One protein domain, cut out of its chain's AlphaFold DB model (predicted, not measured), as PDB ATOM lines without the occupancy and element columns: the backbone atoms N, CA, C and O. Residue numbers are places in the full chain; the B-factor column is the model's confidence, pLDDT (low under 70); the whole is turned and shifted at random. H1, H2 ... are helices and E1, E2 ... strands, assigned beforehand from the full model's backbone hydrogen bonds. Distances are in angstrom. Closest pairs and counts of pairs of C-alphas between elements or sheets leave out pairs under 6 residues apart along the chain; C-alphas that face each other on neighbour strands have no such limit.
ATOM      1  N   ASN A   8       1.327  34.989 -32.859       96.81
ATOM      2  CA  ASN A   8       1.337  36.097 -33.802       96.81
ATOM      3  C   ASN A   8       1.143  35.551 -35.221       96.81
ATOM      4  O   ASN A   8       1.846  34.630 -35.643       96.81
ATOM      5  N   LEU A   9       0.208  36.117 -35.983       97.25
ATOM      6  CA  LEU A   9      -0.007  35.731 -37.375       97.25
ATOM      7  C   LEU A   9       0.829  36.610 -38.302       97.25
ATOM      8  O   LEU A   9       0.728  37.842 -38.304       97.25
ATOM      9  N   TYR A  10       1.616  35.964 -39.151       97.62
ATOM     10  CA  TYR A  10       2.423  36.612 -40.171       97.62
ATOM     11  C   TYR A  10       1.801  36.401 -41.543       97.62
ATOM     12  O   TYR A  10       1.581  35.267 -41.977       97.62
ATOM     13  N   GLN A  11       1.560  37.500 -42.257       97.69
ATOM     14  CA  GLN A  11       1.255  37.433 -43.675       97.69
ATOM     15  C   GLN A  11       2.540  37.062 -44.410       97.69
ATOM     16  O   GLN A  11       3.453  37.879 -44.533       97.69
ATOM     17  N   THR A  12       2.594  35.825 -44.881       97.88
ATOM     18  CA  THR A  12       3.804  35.206 -45.408       97.88
ATOM     19  C   THR A  12       3.587  34.812 -46.854       97.88
ATOM     20  O   THR A  12       2.594  34.168 -47.195       97.88
ATOM     21  N   GLN A  13       4.506  35.216 -47.717       97.69
ATOM     22  CA  GLN A  13       4.560  34.784 -49.097       97.69
ATOM     23  C   GLN A  13       5.522  33.606 -49.197       97.69
ATOM     24  O   GLN A  13       6.706  33.733 -48.885       97.69
ATOM     25  N   VAL A  14       5.006  32.470 -49.645       96.44
ATOM     26  CA  VAL A  14       5.766  31.236 -49.826       96.44
ATOM     27  C   VAL A  14       5.791  30.849 -51.293       96.44
ATOM     28  O   VAL A  14       4.802  31.003 -52.013       96.44
ATOM     29  N   ARG A  15       6.922  30.329 -51.749       95.56
ATOM     30  CA  ARG A  15       7.038  29.680 -53.048       95.56
ATOM     31  C   ARG A  15       6.960  28.178 -52.825       95.56
ATOM     32  O   ARG A  15       7.833  27.597 -52.184       95.56
ATOM     33  N   ASN A  16       5.911  27.558 -53.355       88.62
ATOM     34  CA  ASN A  16       5.914  26.120 -53.581       88.62
ATOM     35  C   ASN A  16       6.443  25.845 -54.997       88.62
ATOM     36  O   ASN A  16       6.602  26.771 -55.794       88.62
ATOM     37  N   SER A  17       6.734  24.584 -55.318       83.12
ATOM     38  CA  SER A  17       7.369  24.171 -56.580       83.12
ATOM     39  C   SER A  17       6.684  24.669 -57.860       83.12
ATOM     40  O   SER A  17       7.295  24.633 -58.922       83.12
ATOM     41  N   GLU A  18       5.437  25.131 -57.783       84.12
ATOM     42  CA  GLU A  18       4.645  25.532 -58.943       84.12
ATOM     43  C   GLU A  18       4.172  26.989 -58.884       84.12
ATOM     44  O   GLU A  18       3.834  27.564 -59.921       84.12
ATOM     45  N   LYS A  19       4.064  27.585 -57.687       93.94
ATOM     46  CA  LYS A  19       3.324  28.834 -57.466       93.94
ATOM     47  C   LYS A  19       3.857  29.634 -56.284       93.94
ATOM     48  O   LYS A  19       4.389  29.110 -55.307       93.94
ATOM     49  N   LEU A  20       3.616  30.937 -56.366       95.81
ATOM     50  CA  LEU A  20       3.758  31.867 -55.255       95.81
ATOM     51  C   LEU A  20       2.401  31.991 -54.553       95.81
ATOM     52  O   LEU A  20       1.402  32.314 -55.198       95.81
ATOM     53  N   VAL A  21       2.352  31.711 -53.254       94.94
ATOM     54  CA  VAL A  21       1.121  31.695 -52.453       94.94
ATOM     55  C   VAL A  21       1.300  32.594 -51.238       94.94
ATOM     56  O   VAL A  21       2.386  32.675 -50.672       94.94
ATOM     57  N   GLN A  22       0.232  33.275 -50.831       95.69
ATOM     58  CA  GLN A  22       0.219  34.083 -49.619       95.69
ATOM     59  C   GLN A  22      -0.622  33.387 -48.547       95.69
ATOM     60  O   GLN A  22      -1.776  33.047 -48.794       95.69
ATOM     61  N   LEU A  23      -0.047  33.182 -47.365       95.00
ATOM     62  CA  LEU A  23      -0.667  32.486 -46.238       95.00
ATOM     63  C   LEU A  23      -0.593  33.346 -44.975       95.00
ATOM     64  O   LEU A  23       0.269  34.219 -44.856       95.00
ATOM     65  N   LEU A  24      -1.500  33.095 -44.034       95.44
ATOM     66  CA  LEU A  24      -1.337  33.526 -42.649       95.44
ATOM     67  C   LEU A  24      -0.680  32.380 -41.894       95.44
ATOM     68  O   LEU A  24      -1.243  31.290 -41.813       95.44
ATOM     69  N   MET A  25       0.524  32.620 -41.393       96.12
ATOM     70  CA  MET A  25       1.320  31.608 -40.713       96.12
ATOM     71  C   MET A  25       1.457  31.961 -39.230       96.12
ATOM     72  O   MET A  25       1.811  33.102 -38.924       96.12
ATOM     73  N   PRO A  26       1.158  31.023 -38.314       95.94
ATOM     74  CA  PRO A  26       1.273  31.260 -36.884       95.94
ATOM     75  C   PRO A  26       2.724  31.132 -36.420       95.94
ATOM     76  O   PRO A  26       3.412  30.172 -36.759       95.94
ATOM     77  N   VAL A  27       3.163  32.090 -35.609       97.00
ATOM     78  CA  VAL A  27       4.442  32.080 -34.894       97.00
ATOM     79  C   VAL A  27       4.127  32.257 -33.407       97.00
ATOM     80  O   VAL A  27       3.438  33.224 -33.079       97.00
ATOM     81  N   PRO A  28       4.556  31.351 -32.507       95.88
ATOM     82  CA  PRO A  28       4.323  31.501 -31.070       95.88
ATOM     83  C   PRO A  28       4.770  32.881 -30.583       95.88
ATOM     84  O   PRO A  28       5.809  33.371 -31.013       95.88
ATOM     85  N   GLU A  29       4.011  33.520 -29.696       93.50
ATOM     86  CA  GLU A  29       4.346  34.870 -29.219       93.50
ATOM     87  C   GLU A  29       5.698  34.926 -28.484       93.50
ATOM     88  O   GLU A  29       6.395  35.935 -28.548       93.50
ATOM     89  N   GLU A  30       6.099  33.819 -27.855       92.50
ATOM     90  CA  GLU A  30       7.395  33.666 -27.185       92.50
ATOM     91  C   GLU A  30       8.569  33.431 -28.159       92.50
ATOM     92  O   GLU A  30       9.729  33.471 -27.744       92.50
ATOM     93  N   GLU A  31       8.304  33.186 -29.449       95.31
ATOM     94  CA  GLU A  31       9.357  33.003 -30.447       95.31
ATOM     95  C   GLU A  31      10.023  34.343 -30.779       95.31
ATOM     96  O   GLU A  31       9.404  35.292 -31.261       95.31
ATOM     97  N   THR A  32      11.332  34.399 -30.561       93.62
ATOM     98  CA  THR A  32      12.133  35.617 -30.743       93.62
ATOM     99  C   THR A  32      12.635  35.784 -32.173       93.62
ATOM    100  O   THR A  32      12.966  36.898 -32.582       93.62
ATOM    101  N   ASN A  33      12.668  34.703 -32.959       96.38
ATOM    102  CA  ASN A  33      13.103  34.716 -34.347       96.38
ATOM    103  C   ASN A  33      12.038  34.120 -35.276       96.38
ATOM    104  O   ASN A  33      12.119  32.975 -35.725       96.38
ATOM    105  N   ALA A  34      11.056  34.955 -35.624       95.69
ATOM    106  CA  ALA A  34       9.981  34.586 -36.542       95.69
ATOM    107  C   ALA A  34      10.493  34.119 -37.917       95.69
ATOM    108  O   ALA A  34       9.899  33.220 -38.506       95.69
ATOM    109  N   ALA A  35      11.595  34.688 -38.419       96.19
ATOM    110  CA  ALA A  35      12.165  34.307 -39.713       96.19
ATOM    111  C   ALA A  35      12.601  32.837 -39.703       96.19
ATOM    112  O   ALA A  35      12.131  32.036 -40.508       96.19
ATOM    113  N   HIS A  36      13.436  32.482 -38.723       96.81
ATOM    114  CA  HIS A  36      13.950  31.127 -38.569       96.81
ATOM    115  C   HIS A  36      12.825  30.121 -38.295       96.81
ATOM    116  O   HIS A  36      12.817  29.023 -38.852       96.81
ATOM    117  N   TYR A  37      11.840  30.508 -37.481       97.12
ATOM    118  CA  TYR A  37      10.673  29.675 -37.212       97.12
ATOM    119  C   TYR A  37       9.869  29.377 -38.487       97.12
ATOM    120  O   TYR A  37       9.569  28.217 -38.770       97.12
ATOM    121  N   LEU A  38       9.547  30.408 -39.278       96.88
ATOM    122  CA  LEU A  38       8.782  30.264 -40.521       96.88
ATOM    123  C   LEU A  38       9.532  29.422 -41.560       96.88
ATOM    124  O   LEU A  38       8.920  28.568 -42.200       96.88
ATOM    125  N   GLU A  39      10.845  29.615 -41.700       96.00
ATOM    126  CA  GLU A  39      11.697  28.795 -42.570       96.00
ATOM    127  C   GLU A  39      11.664  27.319 -42.161       96.00
ATOM    128  O   GLU A  39      11.392  26.447 -42.992       96.00
ATOM    129  N   ASN A  40      11.867  27.030 -40.872       95.62
ATOM    130  CA  ASN A  40      11.829  25.665 -40.353       95.62
ATOM    131  C   ASN A  40      10.461  25.013 -40.586       95.62
ATOM    132  O   ASN A  40      10.404  23.860 -41.024       95.62
ATOM    133  N   LEU A  41       9.373  25.755 -40.355       93.81
ATOM    134  CA  LEU A  41       8.001  25.274 -40.504       93.81
ATOM    135  C   LEU A  41       7.702  24.779 -41.927       93.81
ATOM    136  O   LEU A  41       7.028  23.762 -42.096       93.81
ATOM    137  N   VAL A  42       8.222  25.456 -42.953       93.12
ATOM    138  CA  VAL A  42       7.941  25.107 -44.359       93.12
ATOM    139  C   VAL A  42       9.020  24.239 -45.014       93.12
ATOM    140  O   VAL A  42       8.777  23.657 -46.074       93.12
ATOM    141  N   SER A  43      10.193  24.110 -44.386       91.12
ATOM    142  CA  SER A  43      11.361  23.404 -44.936       91.12
ATOM    143  C   SER A  43      11.068  21.952 -45.333       91.12
ATOM    144  O   SER A  43      11.455  21.505 -46.415       91.12
ATOM    145  N   SER A  44      10.316  21.222 -44.503       91.38
ATOM    146  CA  SER A  44       9.943  19.820 -44.748       91.38
ATOM    147  C   SER A  44       9.051  19.642 -45.980       91.38
ATOM    148  O   SER A  44       9.090  18.601 -46.638       91.38
ATOM    149  N   LEU A  45       8.297  20.685 -46.337       91.44
ATOM    150  CA  LEU A  45       7.446  20.730 -47.524       91.44
ATOM    151  C   LEU A  45       8.234  21.112 -48.785       91.44
ATOM    152  O   LEU A  45       7.663  21.134 -49.876       91.44
ATOM    153  N   LYS A  46       9.540  21.394 -48.649       92.75
ATOM    154  CA  LYS A  46      10.414  21.927 -49.706       92.75
ATOM    155  C   LYS A  46       9.894  23.252 -50.273       92.75
ATOM    156  O   LYS A  46      10.027  23.514 -51.467       92.75
ATOM    157  N   TRP A  47       9.245  24.053 -49.433       95.06
ATOM    158  CA  TRP A  47       8.800  25.396 -49.788       95.06
ATOM    159  C   TRP A  47       9.835  26.421 -49.329       95.06
ATOM    160  O   TRP A  47      10.643  26.156 -48.442       95.06
ATOM    161  N   GLU A  48       9.793  27.600 -49.935       95.31
ATOM    162  CA  GLU A  48      10.691  28.715 -49.639       95.31
ATOM    163  C   GLU A  48       9.879  29.902 -49.113       95.31
ATOM    164  O   GLU A  48       8.860  30.269 -49.704       95.31
ATOM    165  N   ILE A  49      10.332  30.524 -48.022       96.94
ATOM    166  CA  ILE A  49       9.794  31.809 -47.569       96.94
ATOM    167  C   ILE A  49      10.378  32.912 -48.457       96.94
ATOM    168  O   ILE A  49      11.586  33.113 -48.488       96.94
ATOM    169  N   VAL A  50       9.524  33.641 -49.174       97.00
ATOM    170  CA  VAL A  50       9.943  34.747 -50.053       97.00
ATOM    171  C   VAL A  50       9.902  36.081 -49.314       97.00
ATOM    172  O   VAL A  50      10.796  36.910 -49.459       97.00
ATOM    173  N   SER A  51       8.851  36.309 -48.530       97.56
ATOM    174  CA  SER A  51       8.729  37.474 -47.654       97.56
ATOM    175  C   SER A  51       7.714  37.203 -46.550       97.56
ATOM    176  O   SER A  51       6.837  36.351 -46.697       97.56
ATOM    177  N   PHE A  52       7.804  37.935 -45.445       97.75
ATOM    178  CA  PHE A  52       6.802  37.897 -44.389       97.75
ATOM    179  C   PHE A  52       6.704  39.250 -43.692       97.75
ATOM    180  O   PHE A  52       7.669  40.012 -43.628       97.75
ATOM    181  N   LYS A  53       5.521  39.546 -43.160       97.25
ATOM    182  CA  LYS A  53       5.274  40.701 -42.295       97.25
ATOM    183  C   LYS A  53       4.259  40.337 -41.222       97.25
ATOM    184  O   LYS A  53       3.378  39.513 -41.471       97.25
ATOM    185  N   GLN A  54       4.353  40.960 -40.051       95.06
ATOM    186  CA  GLN A  54       3.289  40.838 -39.056       95.06
ATOM    187  C   GLN A  54       1.972  41.335 -39.654       95.06
ATOM    188  O   GLN A  54       1.935  42.351 -40.350       95.06
ATOM    189  N   SER A  55       0.904  40.575 -39.423       95.56
ATOM    190  CA  SER A  55      -0.426  40.913 -39.934       95.56
ATOM    191  C   SER A  55      -1.218  41.829 -38.999       95.56
ATOM    192  O   SER A  55      -2.258  42.334 -39.409       95.56
ATOM    193  N   GLY A  56      -0.742  42.031 -37.762       94.81
ATOM    194  CA  GLY A  56      -1.520  42.659 -36.692       94.81
ATOM    195  C   GLY A  56      -2.658  41.768 -36.187       94.81
ATOM    196  O   GLY A  56      -3.593  42.261 -35.576       94.81
ATOM    197  N   MET A  57      -2.630  40.463 -36.479       96.06
ATOM    198  CA  MET A  57      -3.590  39.494 -35.955       96.06
ATOM    199  C   MET A  57      -2.887  38.460 -35.084       96.06
ATOM    200  O   MET A  57      -1.742  38.079 -35.346       96.06
ATOM    201  N   LYS A  58      -3.615  37.948 -34.097       95.88
ATOM    202  CA  LYS A  58      -3.200  36.872 -33.203       95.88
ATOM    203  C   LYS A  58      -4.182  35.714 -33.250       95.88
ATOM    204  O   LYS A  58      -5.381  35.924 -33.398       95.88
ATOM    205  N   LEU A  59      -3.679  34.498 -33.078       95.31
ATOM    206  CA  LEU A  59      -4.478  33.310 -32.810       95.31
ATOM    207  C   LEU A  59      -4.401  33.029 -31.306       95.31
ATOM    208  O   LEU A  59      -3.343  32.654 -30.804       95.31
ATOM    209  N   THR A  60      -5.502  33.261 -30.594       94.75
ATOM    210  CA  THR A  60      -5.555  33.233 -29.125       94.75
ATOM    211  C   THR A  60      -6.497  32.126 -28.650       94.75
ATOM    212  O   THR A  60      -7.605  32.020 -29.184       94.75
ATOM    213  N   PRO A  61      -6.098  31.308 -27.665       93.06
ATOM    214  CA  PRO A  61      -6.989  30.337 -27.043       93.06
ATOM    215  C   PRO A  61      -8.032  31.048 -26.163       93.06
ATOM    216  O   PRO A  61      -7.695  31.826 -25.275       93.06
ATOM    217  N   ILE A  62      -9.315  30.801 -26.425       91.06
ATOM    218  CA  ILE A  62     -10.467  31.315 -25.679       91.06
ATOM    219  C   ILE A  62     -11.443  30.157 -25.459       91.06
ATOM    220  O   ILE A  62     -12.008  29.620 -26.408       91.06
ATOM    221  N   ASN A  63     -11.688  29.807 -24.192       89.00
ATOM    222  CA  ASN A  63     -12.625  28.749 -23.785       89.00
ATOM    223  C   ASN A  63     -12.359  27.378 -24.443       89.00
ATOM    224  O   ASN A  63     -13.296  26.635 -24.725       89.00
ATOM    225  N   GLY A  64     -11.087  27.034 -24.672       84.06
ATOM    226  CA  GLY A  64     -10.686  25.758 -25.274       84.06
ATOM    227  C   GLY A  64     -10.641  25.740 -26.806       84.06
ATOM    228  O   GLY A  64     -10.197  24.739 -27.363       84.06
ATOM    229  N   ASP A  65     -11.015  26.837 -27.472       90.06
ATOM    230  CA  ASP A  65     -10.918  27.007 -28.924       90.06
ATOM    231  C   ASP A  65      -9.970  28.150 -29.295       90.06
ATOM    232  O   ASP A  65      -9.781  29.097 -28.536       90.06
ATOM    233  N   TYR A  66      -9.392  28.100 -30.492       91.19
ATOM    234  CA  TYR A  66      -8.560  29.184 -31.008       91.19
ATOM    235  C   TYR A  66      -9.379  30.177 -31.828       91.19
ATOM    236  O   TYR A  66     -10.071  29.798 -32.773       91.19
ATOM    237  N   GLN A  67      -9.252  31.463 -31.503       94.75
ATOM    238  CA  GLN A  67      -9.910  32.556 -32.215       94.75
ATOM    239  C   GLN A  67      -8.882  33.530 -32.788       94.75
ATOM    240  O   GLN A  67      -7.834  33.770 -32.186       94.75
ATOM    241  N   ILE A  68      -9.190  34.099 -33.955       94.44
ATOM    242  CA  ILE A  68      -8.384  35.162 -34.557       94.44
ATOM    243  C   ILE A  68      -8.834  36.502 -33.977       94.44
ATOM    244  O   ILE A  68     -10.015  36.840 -34.040       94.44
ATOM    245  N   ILE A  69      -7.887  37.262 -33.437       94.69
ATOM    246  CA  ILE A  69      -8.099  38.584 -32.847       94.69
ATOM    247  C   ILE A  69      -7.209  39.584 -33.579       94.69
ATOM    248  O   ILE A  69      -6.036  39.304 -33.812       94.69
ATOM    249  N   THR A  70      -7.747  40.747 -33.931       90.56
ATOM    250  CA  THR A  70      -6.967  41.854 -34.499       90.56
ATOM    251  C   THR A  70      -6.416  42.726 -33.372       90.56
ATOM    252  O   THR A  70      -7.163  43.128 -32.481       90.56
ATOM    253  N   GLU A  71      -5.123  43.026 -33.407       77.31
ATOM    254  CA  GLU A  71      -4.500  44.042 -32.563       77.31
ATOM    255  C   GLU A  71      -4.839  45.426 -33.139       77.31
ATOM    256  O   GLU A  71      -4.513  45.720 -34.291       77.31
TER     257      GLU A  71
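What this domain is: This is residues 8 to 71 of the 72 residues of an uncharacterized protein of Bacillus glycinifermentans (UniProt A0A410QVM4). One strongly twisted sheet, curled like part of a barrel, has H1 across one face near E2 and E3, and the turn of the E3 and E4 hairpin makes one end of the long axis. The printed part has 64 residues, mixed in class, running E1, E2, H1, E3, E4; the antiparallel sheet order is E2, E1, E3, E4. It is only just compact, close to loose, radius of gyration of the C-alphas 12.5 A, spanning 39 by 21 by 20 A.

Where its parts are: E1, residues 8 to 15, starts at C-alpha 8 (1.337, 36.097, -33.802), spans 21.1 A and bends by 51 degrees at residue 11. E2, residues 20 to 28, spans 24.2 A; H1, residues 34 to 43, 14.0 A. E3, residues 48 to 62, spans 32.1 A and bends by 96 degrees at residue 51. E4, residues 65 to 70, spans 16.3 A, ending at C-alpha 70 (-6.967, 41.854, -34.499).

How they stand to each other: E1 and E2 form an antiparallel hairpin, N 10 and O 25 2.9 A apart. E1 and E3 are antiparallel, N 11 and O 53 2.8 A apart. E3 and E4 form a hairpin, N 60 and O 67 2.9 A apart. H1, with every O i to N i+4 pair within hydrogen-bond range, is on the sheet at a height of 5.5 A. E2, H1 and E3 make a split strand-helix-strand unit, two strands running the same way with E1 between them, its crossover right-handed.

The domain as a whole: The farthest C-alphas, of Glu 18 and Asn 63, are 39.3 A apart. The printed part has no cut, its links are tight, and no printed residue is under 70 in pLDDT.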